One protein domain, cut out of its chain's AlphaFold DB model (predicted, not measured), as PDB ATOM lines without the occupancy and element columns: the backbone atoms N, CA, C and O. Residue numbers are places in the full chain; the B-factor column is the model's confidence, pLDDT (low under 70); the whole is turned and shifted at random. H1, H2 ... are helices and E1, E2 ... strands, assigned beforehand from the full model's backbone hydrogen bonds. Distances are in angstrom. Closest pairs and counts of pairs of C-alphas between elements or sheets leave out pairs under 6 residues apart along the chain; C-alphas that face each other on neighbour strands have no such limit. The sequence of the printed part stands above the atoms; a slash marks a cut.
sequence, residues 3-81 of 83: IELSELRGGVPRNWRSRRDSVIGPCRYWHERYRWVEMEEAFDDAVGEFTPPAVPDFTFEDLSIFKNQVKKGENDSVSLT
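AT A GLANCE: This is residues 3 to 81 of the 83 residues of an uncharacterized protein of Dibothriocephalus latus (UniProt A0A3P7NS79). A three-stranded meander, E1, E2 and E3, each the antiparallel neighbour of the one before, makes the body; helix H1 stands free of it, and loop residues 15 to 22 stick out. The printed part has 79 residues, with E1, E2, E3 and H1 in that order, class mixed. The whole is flat, 46 by 38 by 20 A, and only just extended, close to loose: radius of gyration of the C-alphas 17.6 A.

IN THESE COORDINATES: E1, residues 3 to 10, begins at C-alpha 3 (144.406, 199.140, 124.419). E2 is residues 28 to 37, 26.8 A; E3 is 39 to 44. H1, residues 60 to 80, 30.9 A, ends at C-alpha 80 (129.168, 181.684, 140.721).

HOW THE PARTS SIT: Hairpin E1 and E2 stands at 158 degrees; N 5 and O 34 are 2.8 A apart. Hairpin E2 and E3 stands at 146 degrees; N 41 and O 35 are 2.9 A apart. H1 is not on the sheet; every O i to N i+4 pair in it is within hydrogen-bond range.

THE WHOLE: The farthest C-alphas, Ser 18 and Thr 81, are 47.3 A apart. The printed part has no cut. Links E1 to E2 and E3 to H1 are long. Residues 16 to 26 and 74 to 81 have pLDDT under 70.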
ATOM      1  N   ILE A   3     144.410 200.464 123.778       96.56
ATOM      2  CA  ILE A   3     144.406 199.140 124.419       96.56
ATOM      3  C   ILE A   3     145.857 198.733 124.667       96.56
ATOM      4  O   ILE A   3     146.690 198.908 123.784       96.56
ATOM      5  N   GLU A   4     146.141 198.144 125.827       96.50
ATOM      6  CA  GLU A   4     147.438 197.550 126.165       96.50
ATOM      7  C   GLU A   4     147.272 196.079 126.570       96.50
ATOM      8  O   GLU A   4     146.292 195.703 127.219       96.50
ATOM      9  N   LEU A   5     148.247 195.247 126.208       95.88
ATOM     10  CA  LEU A   5     148.386 193.877 126.693       95.88
ATOM     11  C   LEU A   5     149.680 193.772 127.493       95.88
ATOM     12  O   LEU A   5     150.776 193.950 126.958       95.88
ATOM     13  N   SER A   6     149.537 193.442 128.774       96.38
ATOM     14  CA  SER A   6     150.651 193.285 129.707       96.38
ATOM     15  C   SER A   6     150.835 191.832 130.135       96.38
ATOM     16  O   SER A   6     149.871 191.098 130.345       96.38
ATOM     17  N   GLU A   7     152.088 191.432 130.336       95.12
ATOM     18  CA  GLU A   7     152.471 190.116 130.843       95.12
ATOM     19  C   GLU A   7     153.142 190.246 132.214       95.12
ATOM     20  O   GLU A   7     153.971 191.132 132.442       95.12
ATOM     21  N   LEU A   8     152.815 189.345 133.141       94.25
ATOM     22  CA  LEU A   8     153.460 189.301 134.448       94.25
ATOM     23  C   LEU A   8     154.859 188.681 134.325       94.25
ATOM     24  O   LEU A   8     155.001 187.474 134.128       94.25
ATOM     25  N   ARG A   9     155.903 189.491 134.502       89.31
ATOM     26  CA  ARG A   9     157.307 189.064 134.421       89.31
ATOM     27  C   ARG A   9     157.967 189.036 135.795       89.31
ATOM     28  O   ARG A   9     157.603 189.776 136.707       89.31
ATOM     29  N   GLY A  10     158.966 188.167 135.941       88.12
ATOM     30  CA  GLY A  10     159.852 188.162 137.103       88.12
ATOM     31  C   GLY A  10     160.881 189.294 137.045       88.12
ATOM     32  O   GLY A  10     161.322 189.697 135.969       88.12
ATOM     33  N   GLY A  11     161.296 189.776 138.213       85.44
ATOM     34  CA  GLY A  11     162.296 190.827 138.370       85.44
ATOM     35  C   GLY A  11     161.683 192.201 138.622       85.44
ATOM     36  O   GLY A  11     160.604 192.320 139.196       85.44
ATOM     37  N   VAL A  12     162.411 193.241 138.220       80.50
ATOM     38  CA  VAL A  12     162.014 194.646 138.378       80.50
ATOM     39  C   VAL A  12     162.063 195.373 137.030       80.50
ATOM     40  O   VAL A  12     162.899 195.017 136.185       80.50
ATOM     41  N   PRO A  13     161.230 196.414 136.838       79.50
ATOM     42  CA  PRO A  13     161.283 197.279 135.666       79.50
ATOM     43  C   PRO A  13     162.699 197.799 135.380       79.50
ATOM     44  O   PRO A  13     163.478 198.079 136.298       79.50
ATOM     45  N   ARG A  14     163.058 197.951 134.099       74.75
ATOM     46  CA  ARG A  14     164.414 198.360 133.679       74.75
ATOM     47  C   ARG A  14     164.840 199.699 134.294       74.75
ATOM     48  O   ARG A  14     165.977 199.820 134.742       74.75
ATOM     49  N   ASN A  15     163.919 200.657 134.380       71.69
ATOM     50  CA  ASN A  15     164.120 201.976 134.993       71.69
ATOM     51  C   ASN A  15     164.327 201.934 136.522       71.69
ATOM     52  O   ASN A  15     164.813 202.904 137.094       71.69
ATOM     53  N   TRP A  16     163.997 200.824 137.190       68.56
ATOM     54  CA  TRP A  16     164.158 200.645 138.639       68.56
ATOM     55  C   TRP A  16     165.441 199.906 139.024       68.56
ATOM     56  O   TRP A  16     165.830 199.927 140.189       68.56
ATOM     57  N   ARG A  17     166.154 199.306 138.061       67.38
ATOM     58  CA  ARG A  17     167.398 198.554 138.323       67.38
ATOM     59  C   ARG A  17     168.503 199.402 138.964       67.38
ATOM     60  O   ARG A  17     169.367 198.860 139.647       67.38
ATOM     61  N   SER A  18     168.476 200.719 138.764       63.03
ATOM     62  CA  SER A  18     169.453 201.665 139.319       63.03
ATOM     63  C   SER A  18     169.248 201.940 140.811       63.03
ATOM     64  O   SER A  18     170.180 202.366 141.491       63.03
ATOM     65  N   ARG A  19     168.042 201.694 141.339       59.62
ATOM     66  CA  ARG A  19     167.702 201.928 142.740       59.62
ATOM     67  C   ARG A  19     167.961 200.643 143.519       59.62
ATOM     68  O   ARG A  19     167.071 199.821 143.707       59.62
ATOM     69  N   ARG A  20     169.222 200.445 143.918       54.94
ATOM     70  CA  ARG A  20     169.659 199.341 144.791       54.94
ATOM     71  C   ARG A  20     169.169 199.547 146.229       54.94
ATOM     72  O   ARG A  20     169.973 199.559 147.151       54.94
ATOM     73  N   ASP A  21     167.867 199.688 146.415       55.09
ATOM     74  CA  ASP A  21     167.266 199.465 147.722       55.09
ATOM     75  C   ASP A  21     166.816 198.005 147.733       55.09
ATOM     76  O   ASP A  21     166.105 197.538 146.845       55.09
ATOM     77  N   SER A  22     167.356 197.253 148.683       58.41
ATOM     78  CA  SER A  22     167.236 195.807 148.848       58.41
ATOM     79  C   SER A  22     165.783 195.317 148.802       58.41
ATOM     80  O   SER A  22     165.111 195.249 149.831       58.41
ATOM     81  N   VAL A  23     165.296 194.925 147.624       56.84
ATOM     82  CA  VAL A  23     164.040 194.179 147.511       56.84
ATOM     83  C   VAL A  23     164.340 192.725 147.870       56.84
ATOM     84  O   VAL A  23     164.824 191.944 147.054       56.84
ATOM     85  N   ILE A  24     164.112 192.378 149.136       57.53
ATOM     86  CA  ILE A  24     164.265 191.020 149.661       57.53
ATOM     87  C   ILE A  24     162.992 190.242 149.295       57.53
ATOM     88  O   ILE A  24     162.020 190.234 150.044       57.53
ATOM     89  N   GLY A  25     162.964 189.637 148.105       65.12
ATOM     90  CA  GLY A  25     161.882 188.744 147.677       65.12
ATOM     91  C   GLY A  25     161.768 188.585 146.156       65.12
ATOM     92  O   GLY A  25     162.336 189.387 145.410       65.12
ATOM     93  N   PRO A  26     161.038 187.561 145.668       67.81
ATOM     94  CA  PRO A  26     160.724 187.434 144.251       67.81
ATOM     95  C   PRO A  26     159.834 188.606 143.828       67.81
ATOM     96  O   PRO A  26     158.633 188.625 144.088       67.81
ATOM     97  N   CYS A  27     160.436 189.602 143.185       81.19
ATOM     98  CA  CYS A  27     159.700 190.722 142.624       81.19
ATOM     99  C   CYS A  27     159.086 190.302 141.282       81.19
ATOM    100  O   CYS A  27     159.710 189.573 140.503       81.19
ATOM    101  N   ARG A  28     157.846 190.718 141.034       89.25
ATOM    102  CA  ARG A  28     157.171 190.581 139.744       89.25
ATOM    103  C   ARG A  28     156.588 191.928 139.363       89.25
ATOM    104  O   ARG A  28     156.213 192.705 140.239       89.25
ATOM    105  N   TYR A  29     156.489 192.179 138.071       88.81
ATOM    106  CA  TYR A  29     155.887 193.395 137.548       88.81
ATOM    107  C   TYR A  29     155.120 193.092 136.264       88.81
ATOM    108  O   TYR A  29     155.447 192.147 135.544       88.81
ATOM    109  N   TRP A  30     154.084 193.884 136.006       93.12
ATOM    110  CA  TRP A  30     153.391 193.881 134.724       93.12
ATOM    111  C   TRP A  30     154.260 194.610 133.706       93.12
ATOM    112  O   TRP A  30     154.661 195.751 133.933       93.12
ATOM    113  N   HIS A  31     154.597 193.917 132.627       92.62
ATOM    114  CA  HIS A  31     155.387 194.448 131.532       92.62
ATOM    115  C   HIS A  31     154.501 194.564 130.298       92.62
ATOM    116  O   HIS A  31     153.938 193.561 129.860       92.62
ATOM    117  N   GLU A  32     154.384 195.769 129.754       95.06
ATOM    118  CA  GLU A  32     153.663 196.021 128.508       95.06
ATOM    119  C   GLU A  32     154.328 195.242 127.363       95.06
ATOM    120  O   GLU A  32     155.551 195.257 127.210       95.06
ATOM    121  N   ARG A  33     153.523 194.499 126.598       95.94
ATOM    122  CA  ARG A  33     153.982 193.635 125.498       95.94
ATOM    123  C   ARG A  33     153.435 194.060 124.154       95.94
ATOM    124  O   ARG A  33     154.145 193.949 123.166       95.94
ATOM    125  N   TYR A  34     152.192 194.512 124.128       97.12
ATOM    126  CA  TYR A  34     151.542 195.001 122.924       97.12
ATOM    127  C   TYR A  34     150.672 196.191 123.278       97.12
ATOM    128  O   TYR A  34     150.145 196.271 124.393       97.12
ATOM    129  N   ARG A  35     150.481 197.077 122.311       97.44
ATOM    130  CA  ARG A  35     149.537 198.184 122.409       97.44
ATOM    131  C   ARG A  35     148.848 198.422 121.076       97.44
ATOM    132  O   ARG A  35     149.412 198.137 120.022       97.44
ATOM    133  N   TRP A  36     147.637 198.963 121.140       97.75
ATOM    134  CA  TRP A  36     146.846 199.307 119.966       97.75
ATOM    135  C   TRP A  36     146.336 200.740 120.050       97.75
ATOM    136  O   TRP A  36     145.583 201.106 120.961       97.75
ATOM    137  N   VAL A  37     146.697 201.524 119.035       93.88
ATOM    138  CA  VAL A  37     146.077 202.807 118.686       93.88
ATOM    139  C   VAL A  37     145.709 202.713 117.216       93.88
ATOM    140  O   VAL A  37     146.471 203.119 116.348       93.88
ATOM    141  N   GLU A  38     144.559 202.090 116.949       91.94
ATOM    142  CA  GLU A  38     144.088 201.681 115.611       91.94
ATOM    143  C   GLU A  38     144.921 200.557 114.965       91.94
ATOM    144  O   GLU A  38     144.344 199.609 114.440       91.94
ATOM    145  N   MET A  39     146.247 200.622 115.069       96.62
ATOM    146  CA  MET A  39     147.217 199.618 114.625       96.62
ATOM    147  C   MET A  39     147.953 199.008 115.825       96.62
ATOM    148  O   MET A  39     148.023 199.627 116.887       96.62
ATOM    149  N   GLU A  40     148.490 197.803 115.647       97.56
ATOM    150  CA  GLU A  40     149.278 197.070 116.640       97.56
ATOM    151  C   GLU A  40     150.739 197.508 116.653       97.56
ATOM    152  O   GLU A  40     151.370 197.635 115.605       97.56
ATOM    153  N   GLU A  41     151.291 197.650 117.851       97.88
ATOM    154  CA  GLU A  41     152.723 197.777 118.091       97.88
ATOM    155  C   GLU A  41     153.143 196.730 119.135       97.88
ATOM    156  O   GLU A  41     152.590 196.688 120.238       97.88
ATOM    157  N   ALA A  42     154.127 195.889 118.804       96.94
ATOM    158  CA  ALA A  42     154.646 194.843 119.683       96.94
ATOM    159  C   ALA A  42     155.967 195.285 120.325       96.94
ATOM    160  O   ALA A  42     156.809 195.893 119.672       96.94
ATOM    161  N   PHE A  43     156.182 194.981 121.601       95.75
ATOM    162  CA  PHE A  43     157.434 195.293 122.282       95.75
ATOM    163  C   PHE A  43     158.525 194.283 121.904       95.75
ATOM    164  O   PHE A  43     158.403 193.087 122.184       95.75
ATOM    165  N   ASP A  44     159.617 194.773 121.318       94.94
ATOM    166  CA  ASP A  44     160.808 193.989 121.001       94.94
ATOM    167  C   ASP A  44     161.793 194.036 122.180       94.94
ATOM    168  O   ASP A  44     162.411 195.063 122.460       94.94
ATOM    169  N   ASP A  45     161.980 192.908 122.872       89.44
ATOM    170  CA  ASP A  45     162.920 192.811 123.998       89.44
ATOM    171  C   ASP A  45     164.393 192.965 123.590       89.44
ATOM    172  O   ASP A  45     165.217 193.334 124.432       89.44
ATOM    173  N   ALA A  46     164.746 192.662 122.337       90.75
ATOM    174  CA  ALA A  46     166.121 192.749 121.859       90.75
ATOM    175  C   ALA A  46     166.555 194.210 121.687       90.75
ATOM    176  O   ALA A  46     167.689 194.559 122.020       90.75
ATOM    177  N   VAL A  47     165.643 195.061 121.213       91.44
ATOM    178  CA  VAL A  47     165.892 196.496 121.005       91.44
ATOM    179  C   VAL A  47     165.448 197.323 122.221       91.44
ATOM    180  O   VAL A  47     166.069 198.330 122.561       91.44
ATOM    181  N   GLY A  48     164.440 196.852 122.958       91.06
ATOM    182  CA  GLY A  48     163.813 197.571 124.066       91.06
ATOM    183  C   GLY A  48     162.868 198.680 123.604       91.06
ATOM    184  O   GLY A  48     162.689 199.656 124.333       91.06
ATOM    185  N   GLU A  49     162.304 198.538 122.405       94.00
ATOM    186  CA  GLU A  49     161.417 199.497 121.745       94.00
ATOM    187  C   GLU A  49     160.207 198.771 121.137       94.00
ATOM    188  O   GLU A  49     160.211 197.551 120.980       94.00
ATOM    189  N   PHE A  50     159.160 199.525 120.804       96.38
ATOM    190  CA  PHE A  50     158.002 198.986 120.096       96.38
ATOM    191  C   PHE A  50     158.267 198.912 118.592       96.38
ATOM    192  O   PHE A  50     158.881 199.814 118.016       96.38
ATOM    193  N   THR A  51     157.779 197.854 117.949       96.75
ATOM    194  CA  THR A  51     157.789 197.732 116.493       96.75
ATOM    195  C   THR A  51     156.941 198.832 115.854       96.75
ATOM    196  O   THR A  51     155.998 199.318 116.480       96.75
ATOM    197  N   PRO A  52     157.214 199.199 114.588       96.94
ATOM    198  CA  PRO A  52     156.343 200.100 113.847       96.94
ATOM    199  C   PRO A  52     154.884 199.607 113.821       96.94
ATOM    200  O   PRO A  52     154.668 198.390 113.818       96.94
ATOM    201  N   PRO A  53     153.902 200.522 113.741       97.31
ATOM    202  CA  PRO A  53     152.491 200.158 113.715       97.31
ATOM    203  C   PRO A  53     152.143 199.264 112.521       97.31
ATOM    204  O   PRO A  53     152.478 199.590 111.377       97.31
ATOM    205  N   ALA A  54     151.429 198.171 112.776       97.06
ATOM    206  CA  ALA A  54     150.990 197.219 111.763       97.06
ATOM    207  C   ALA A  54     149.528 196.800 111.965       97.06
ATOM    208  O   ALA A  54     148.969 196.914 113.055       97.06
ATOM    209  N   VAL A  55     148.892 196.302 110.902       95.69
ATOM    210  CA  VAL A  55     147.565 195.682 111.026       95.69
ATOM    211  C   VAL A  55     147.726 194.388 111.834       95.69
ATOM    212  O   VAL A  55     148.584 193.585 111.460       95.69
ATOM    213  N   PRO A  56     146.932 194.167 112.901       92.12
ATOM    214  CA  PRO A  56     146.979 192.922 113.662       92.12
ATOM    215  C   PRO A  56     146.724 191.716 112.754       92.12
ATOM    216  O   PRO A  56     145.741 191.705 112.005       92.12
ATOM    217  N   ASP A  57     147.575 190.698 112.847       91.94
ATOM    218  CA  ASP A  57     147.429 189.452 112.097       91.94
ATOM    219  C   ASP A  57     147.112 188.305 113.059       91.94
ATOM    220  O   ASP A  57     147.996 187.735 113.698       91.94
ATOM    221  N   PHE A  58     145.821 188.007 113.206       91.38
ATOM    222  CA  PHE A  58     145.345 186.908 114.043       91.38
ATOM    223  C   PHE A  58     145.056 185.683 113.189       91.38
ATOM    224  O   PHE A  58     144.282 185.743 112.227       91.38
ATOM    225  N   THR A  59     145.603 184.537 113.584       94.38
ATOM    226  CA  THR A  59     145.324 183.288 112.883       94.38
ATOM    227  C   THR A  59     143.940 182.747 113.249       94.38
ATOM    228  O   THR A  59     143.341 183.073 114.279       94.38
ATOM    229  N   PHE A  60     143.416 181.848 112.414       94.44
ATOM    230  CA  PHE A  60     142.173 181.139 112.725       94.44
ATOM    231  C   PHE A  60     142.267 180.323 114.028       94.44
ATOM    232  O   PHE A  60     141.269 180.164 114.738       94.44
ATOM    233  N   GLU A  61     143.455 179.803 114.344       95.06
ATOM    234  CA  GLU A  61     143.706 179.046 115.567       95.06
ATOM    235  C   GLU A  61     143.582 179.944 116.805       95.06
ATOM    236  O   GLU A  61     142.837 179.595 117.725       95.06
ATOM    237  N   ASP A  62     144.182 181.138 116.776       92.44
ATOM    238  CA  ASP A  62     144.094 182.126 117.861       92.44
ATOM    239  C   ASP A  62     142.636 182.486 118.169       92.44
ATOM    240  O   ASP A  62     142.184 182.435 119.318       92.44
ATOM    241  N   LEU A  63     141.857 182.769 117.120       94.38
ATOM    242  CA  LEU A  63     140.437 183.107 117.242       94.38
ATOM    243  C   LEU A  63     139.605 181.934 117.778       94.38
ATOM    244  O   LEU A  63     138.652 182.130 118.540       94.38
ATOM    245  N   SER A  64     139.958 180.706 117.401       93.69
ATOM    246  CA  SER A  64     139.276 179.497 117.866       93.69
ATOM    247  C   SER A  64     139.543 179.227 119.346       93.69
ATOM    248  O   SER A  64     138.607 178.924 120.095       93.69
ATOM    249  N   ILE A  65     140.794 179.384 119.789       93.94
ATOM    250  CA  ILE A  65     141.179 179.270 121.200       93.94
ATOM    251  C   ILE A  65     140.449 180.334 122.019       93.94
ATOM    252  O   ILE A  65     139.797 179.996 123.012       93.94
ATOM    253  N   PHE A  66     140.482 181.590 121.569       91.06
ATOM    254  CA  PHE A  66     139.804 182.697 122.239       91.06
ATOM    255  C   PHE A  66     138.304 182.425 122.409       91.06
ATOM    256  O   PHE A  66     137.775 182.480 123.520       91.06
ATOM    257  N   LYS A  67     137.615 182.021 121.334       91.94
ATOM    258  CA  LYS A  67     136.183 181.690 121.370       91.94
ATOM    259  C   LYS A  67     135.857 180.595 122.387       91.94
ATOM    260  O   LYS A  67     134.837 180.675 123.073       91.94
ATOM    261  N   ASN A  68     136.693 179.563 122.477       92.06
ATOM    262  CA  ASN A  68     136.487 178.469 123.424       92.06
ATOM    263  C   ASN A  68     136.683 178.926 124.876       92.06
ATOM    264  O   ASN A  68     135.925 178.508 125.751       92.06
ATOM    265  N   GLN A  69     137.654 179.807 125.129       89.62
ATOM    266  CA  GLN A  69     137.894 180.366 126.460       89.62
ATOM    267  C   GLN A  69     136.766 181.295 126.914       89.62
ATOM    268  O   GLN A  69     136.320 181.172 128.052       89.62
ATOM    269  N   VAL A  70     136.247 182.154 126.029       87.38
ATOM    270  CA  VAL A  70     135.115 183.042 126.348       87.38
ATOM    271  C   VAL A  70     133.881 182.231 126.744       87.38
ATOM    272  O   VAL A  70     133.322 182.449 127.813       87.38
ATOM    273  N   LYS A  71     133.513 181.219 125.946       81.50
ATOM    274  CA  LYS A  71     132.373 180.337 126.254       81.50
ATOM    275  C   LYS A  71     132.529 179.605 127.584       81.50
ATOM    276  O   LYS A  71     131.553 179.394 128.298       81.50
ATOM    277  N   LYS A  72     133.751 179.176 127.907       77.81
ATOM    278  CA  LYS A  72     134.037 178.536 129.191       77.81
ATOM    279  C   LYS A  72     133.881 179.531 130.345       77.81
ATOM    280  O   LYS A  72     133.204 179.212 131.315       77.81
ATOM    281  N   GLY A  73     134.440 180.734 130.207       72.25
ATOM    282  CA  GLY A  73     134.331 181.795 131.209       72.25
ATOM    283  C   GLY A  73     132.889 182.238 131.476       72.25
ATOM    284  O   GLY A  73     132.530 182.463 132.627       72.25
ATOM    285  N   GLU A  74     132.037 182.288 130.447       67.69
ATOM    286  CA  GLU A  74     130.599 182.557 130.609       67.69
ATOM    287  C   GLU A  74     129.924 181.482 131.478       67.69
ATOM    288  O   GLU A  74     129.243 181.812 132.449       67.69
ATOM    289  N   ASN A  75     130.185 180.199 131.212       62.94
ATOM    290  CA  ASN A  75     129.624 179.091 131.995       62.94
ATOM    291  C   ASN A  75     130.128 179.068 133.452       62.94
ATOM    292  O   ASN A  75     129.363 178.757 134.371       62.94
ATOM    293  N   ASP A  76     131.392 179.434 133.677       60.50
ATOM    294  CA  ASP A  76     131.973 179.535 135.019       60.50
ATOM    295  C   ASP A  76     131.375 180.732 135.791       60.50
ATOM    296  O   ASP A  76     131.096 180.627 136.986       60.50
ATOM    297  N   SER A  77     131.081 181.848 135.110       58.34
ATOM    298  CA  SER A  77     130.445 183.024 135.723       58.34
ATOM    299  C   SER A  77     128.979 182.789 136.123       58.34
ATOM    300  O   SER A  77     128.577 183.195 137.210       58.34
ATOM    301  N   VAL A  78     128.210 182.047 135.313       56.53
ATOM    302  CA  VAL A  78     126.827 181.627 135.626       56.53
ATOM    303  C   VAL A  78     126.776 180.700 136.848       56.53
ATOM    304  O   VAL A  78     125.800 180.701 137.602       56.53
ATOM    305  N   SER A  79     127.842 179.932 137.082       56.12
ATOM    306  CA  SER A  79     127.936 179.001 138.212       56.12
ATOM    307  C   SER A  79     128.215 179.704 139.550       56.12
ATOM    308  O   SER A  79     127.834 179.190 140.599       56.12
ATOM    309  N   LEU A  80     128.832 180.892 139.528       54.06
ATOM    310  CA  LEU A  80     129.168 181.684 140.721       54.06
ATOM    311  C   LEU A  80     128.021 182.583 141.221       54.06
ATOM    312  O   LEU A  80     128.106 183.106 142.326       54.06
ATOM    313  N   THR A  81     126.944 182.747 140.449       53.03
ATOM    314  CA  THR A  81     125.754 183.543 140.823       53.03
ATOM    315  C   THR A  81     124.650 182.759 141.543       53.03
ATOM    316  O   THR A  81     123.627 183.343 141.887       53.03
TER     317      THR A  81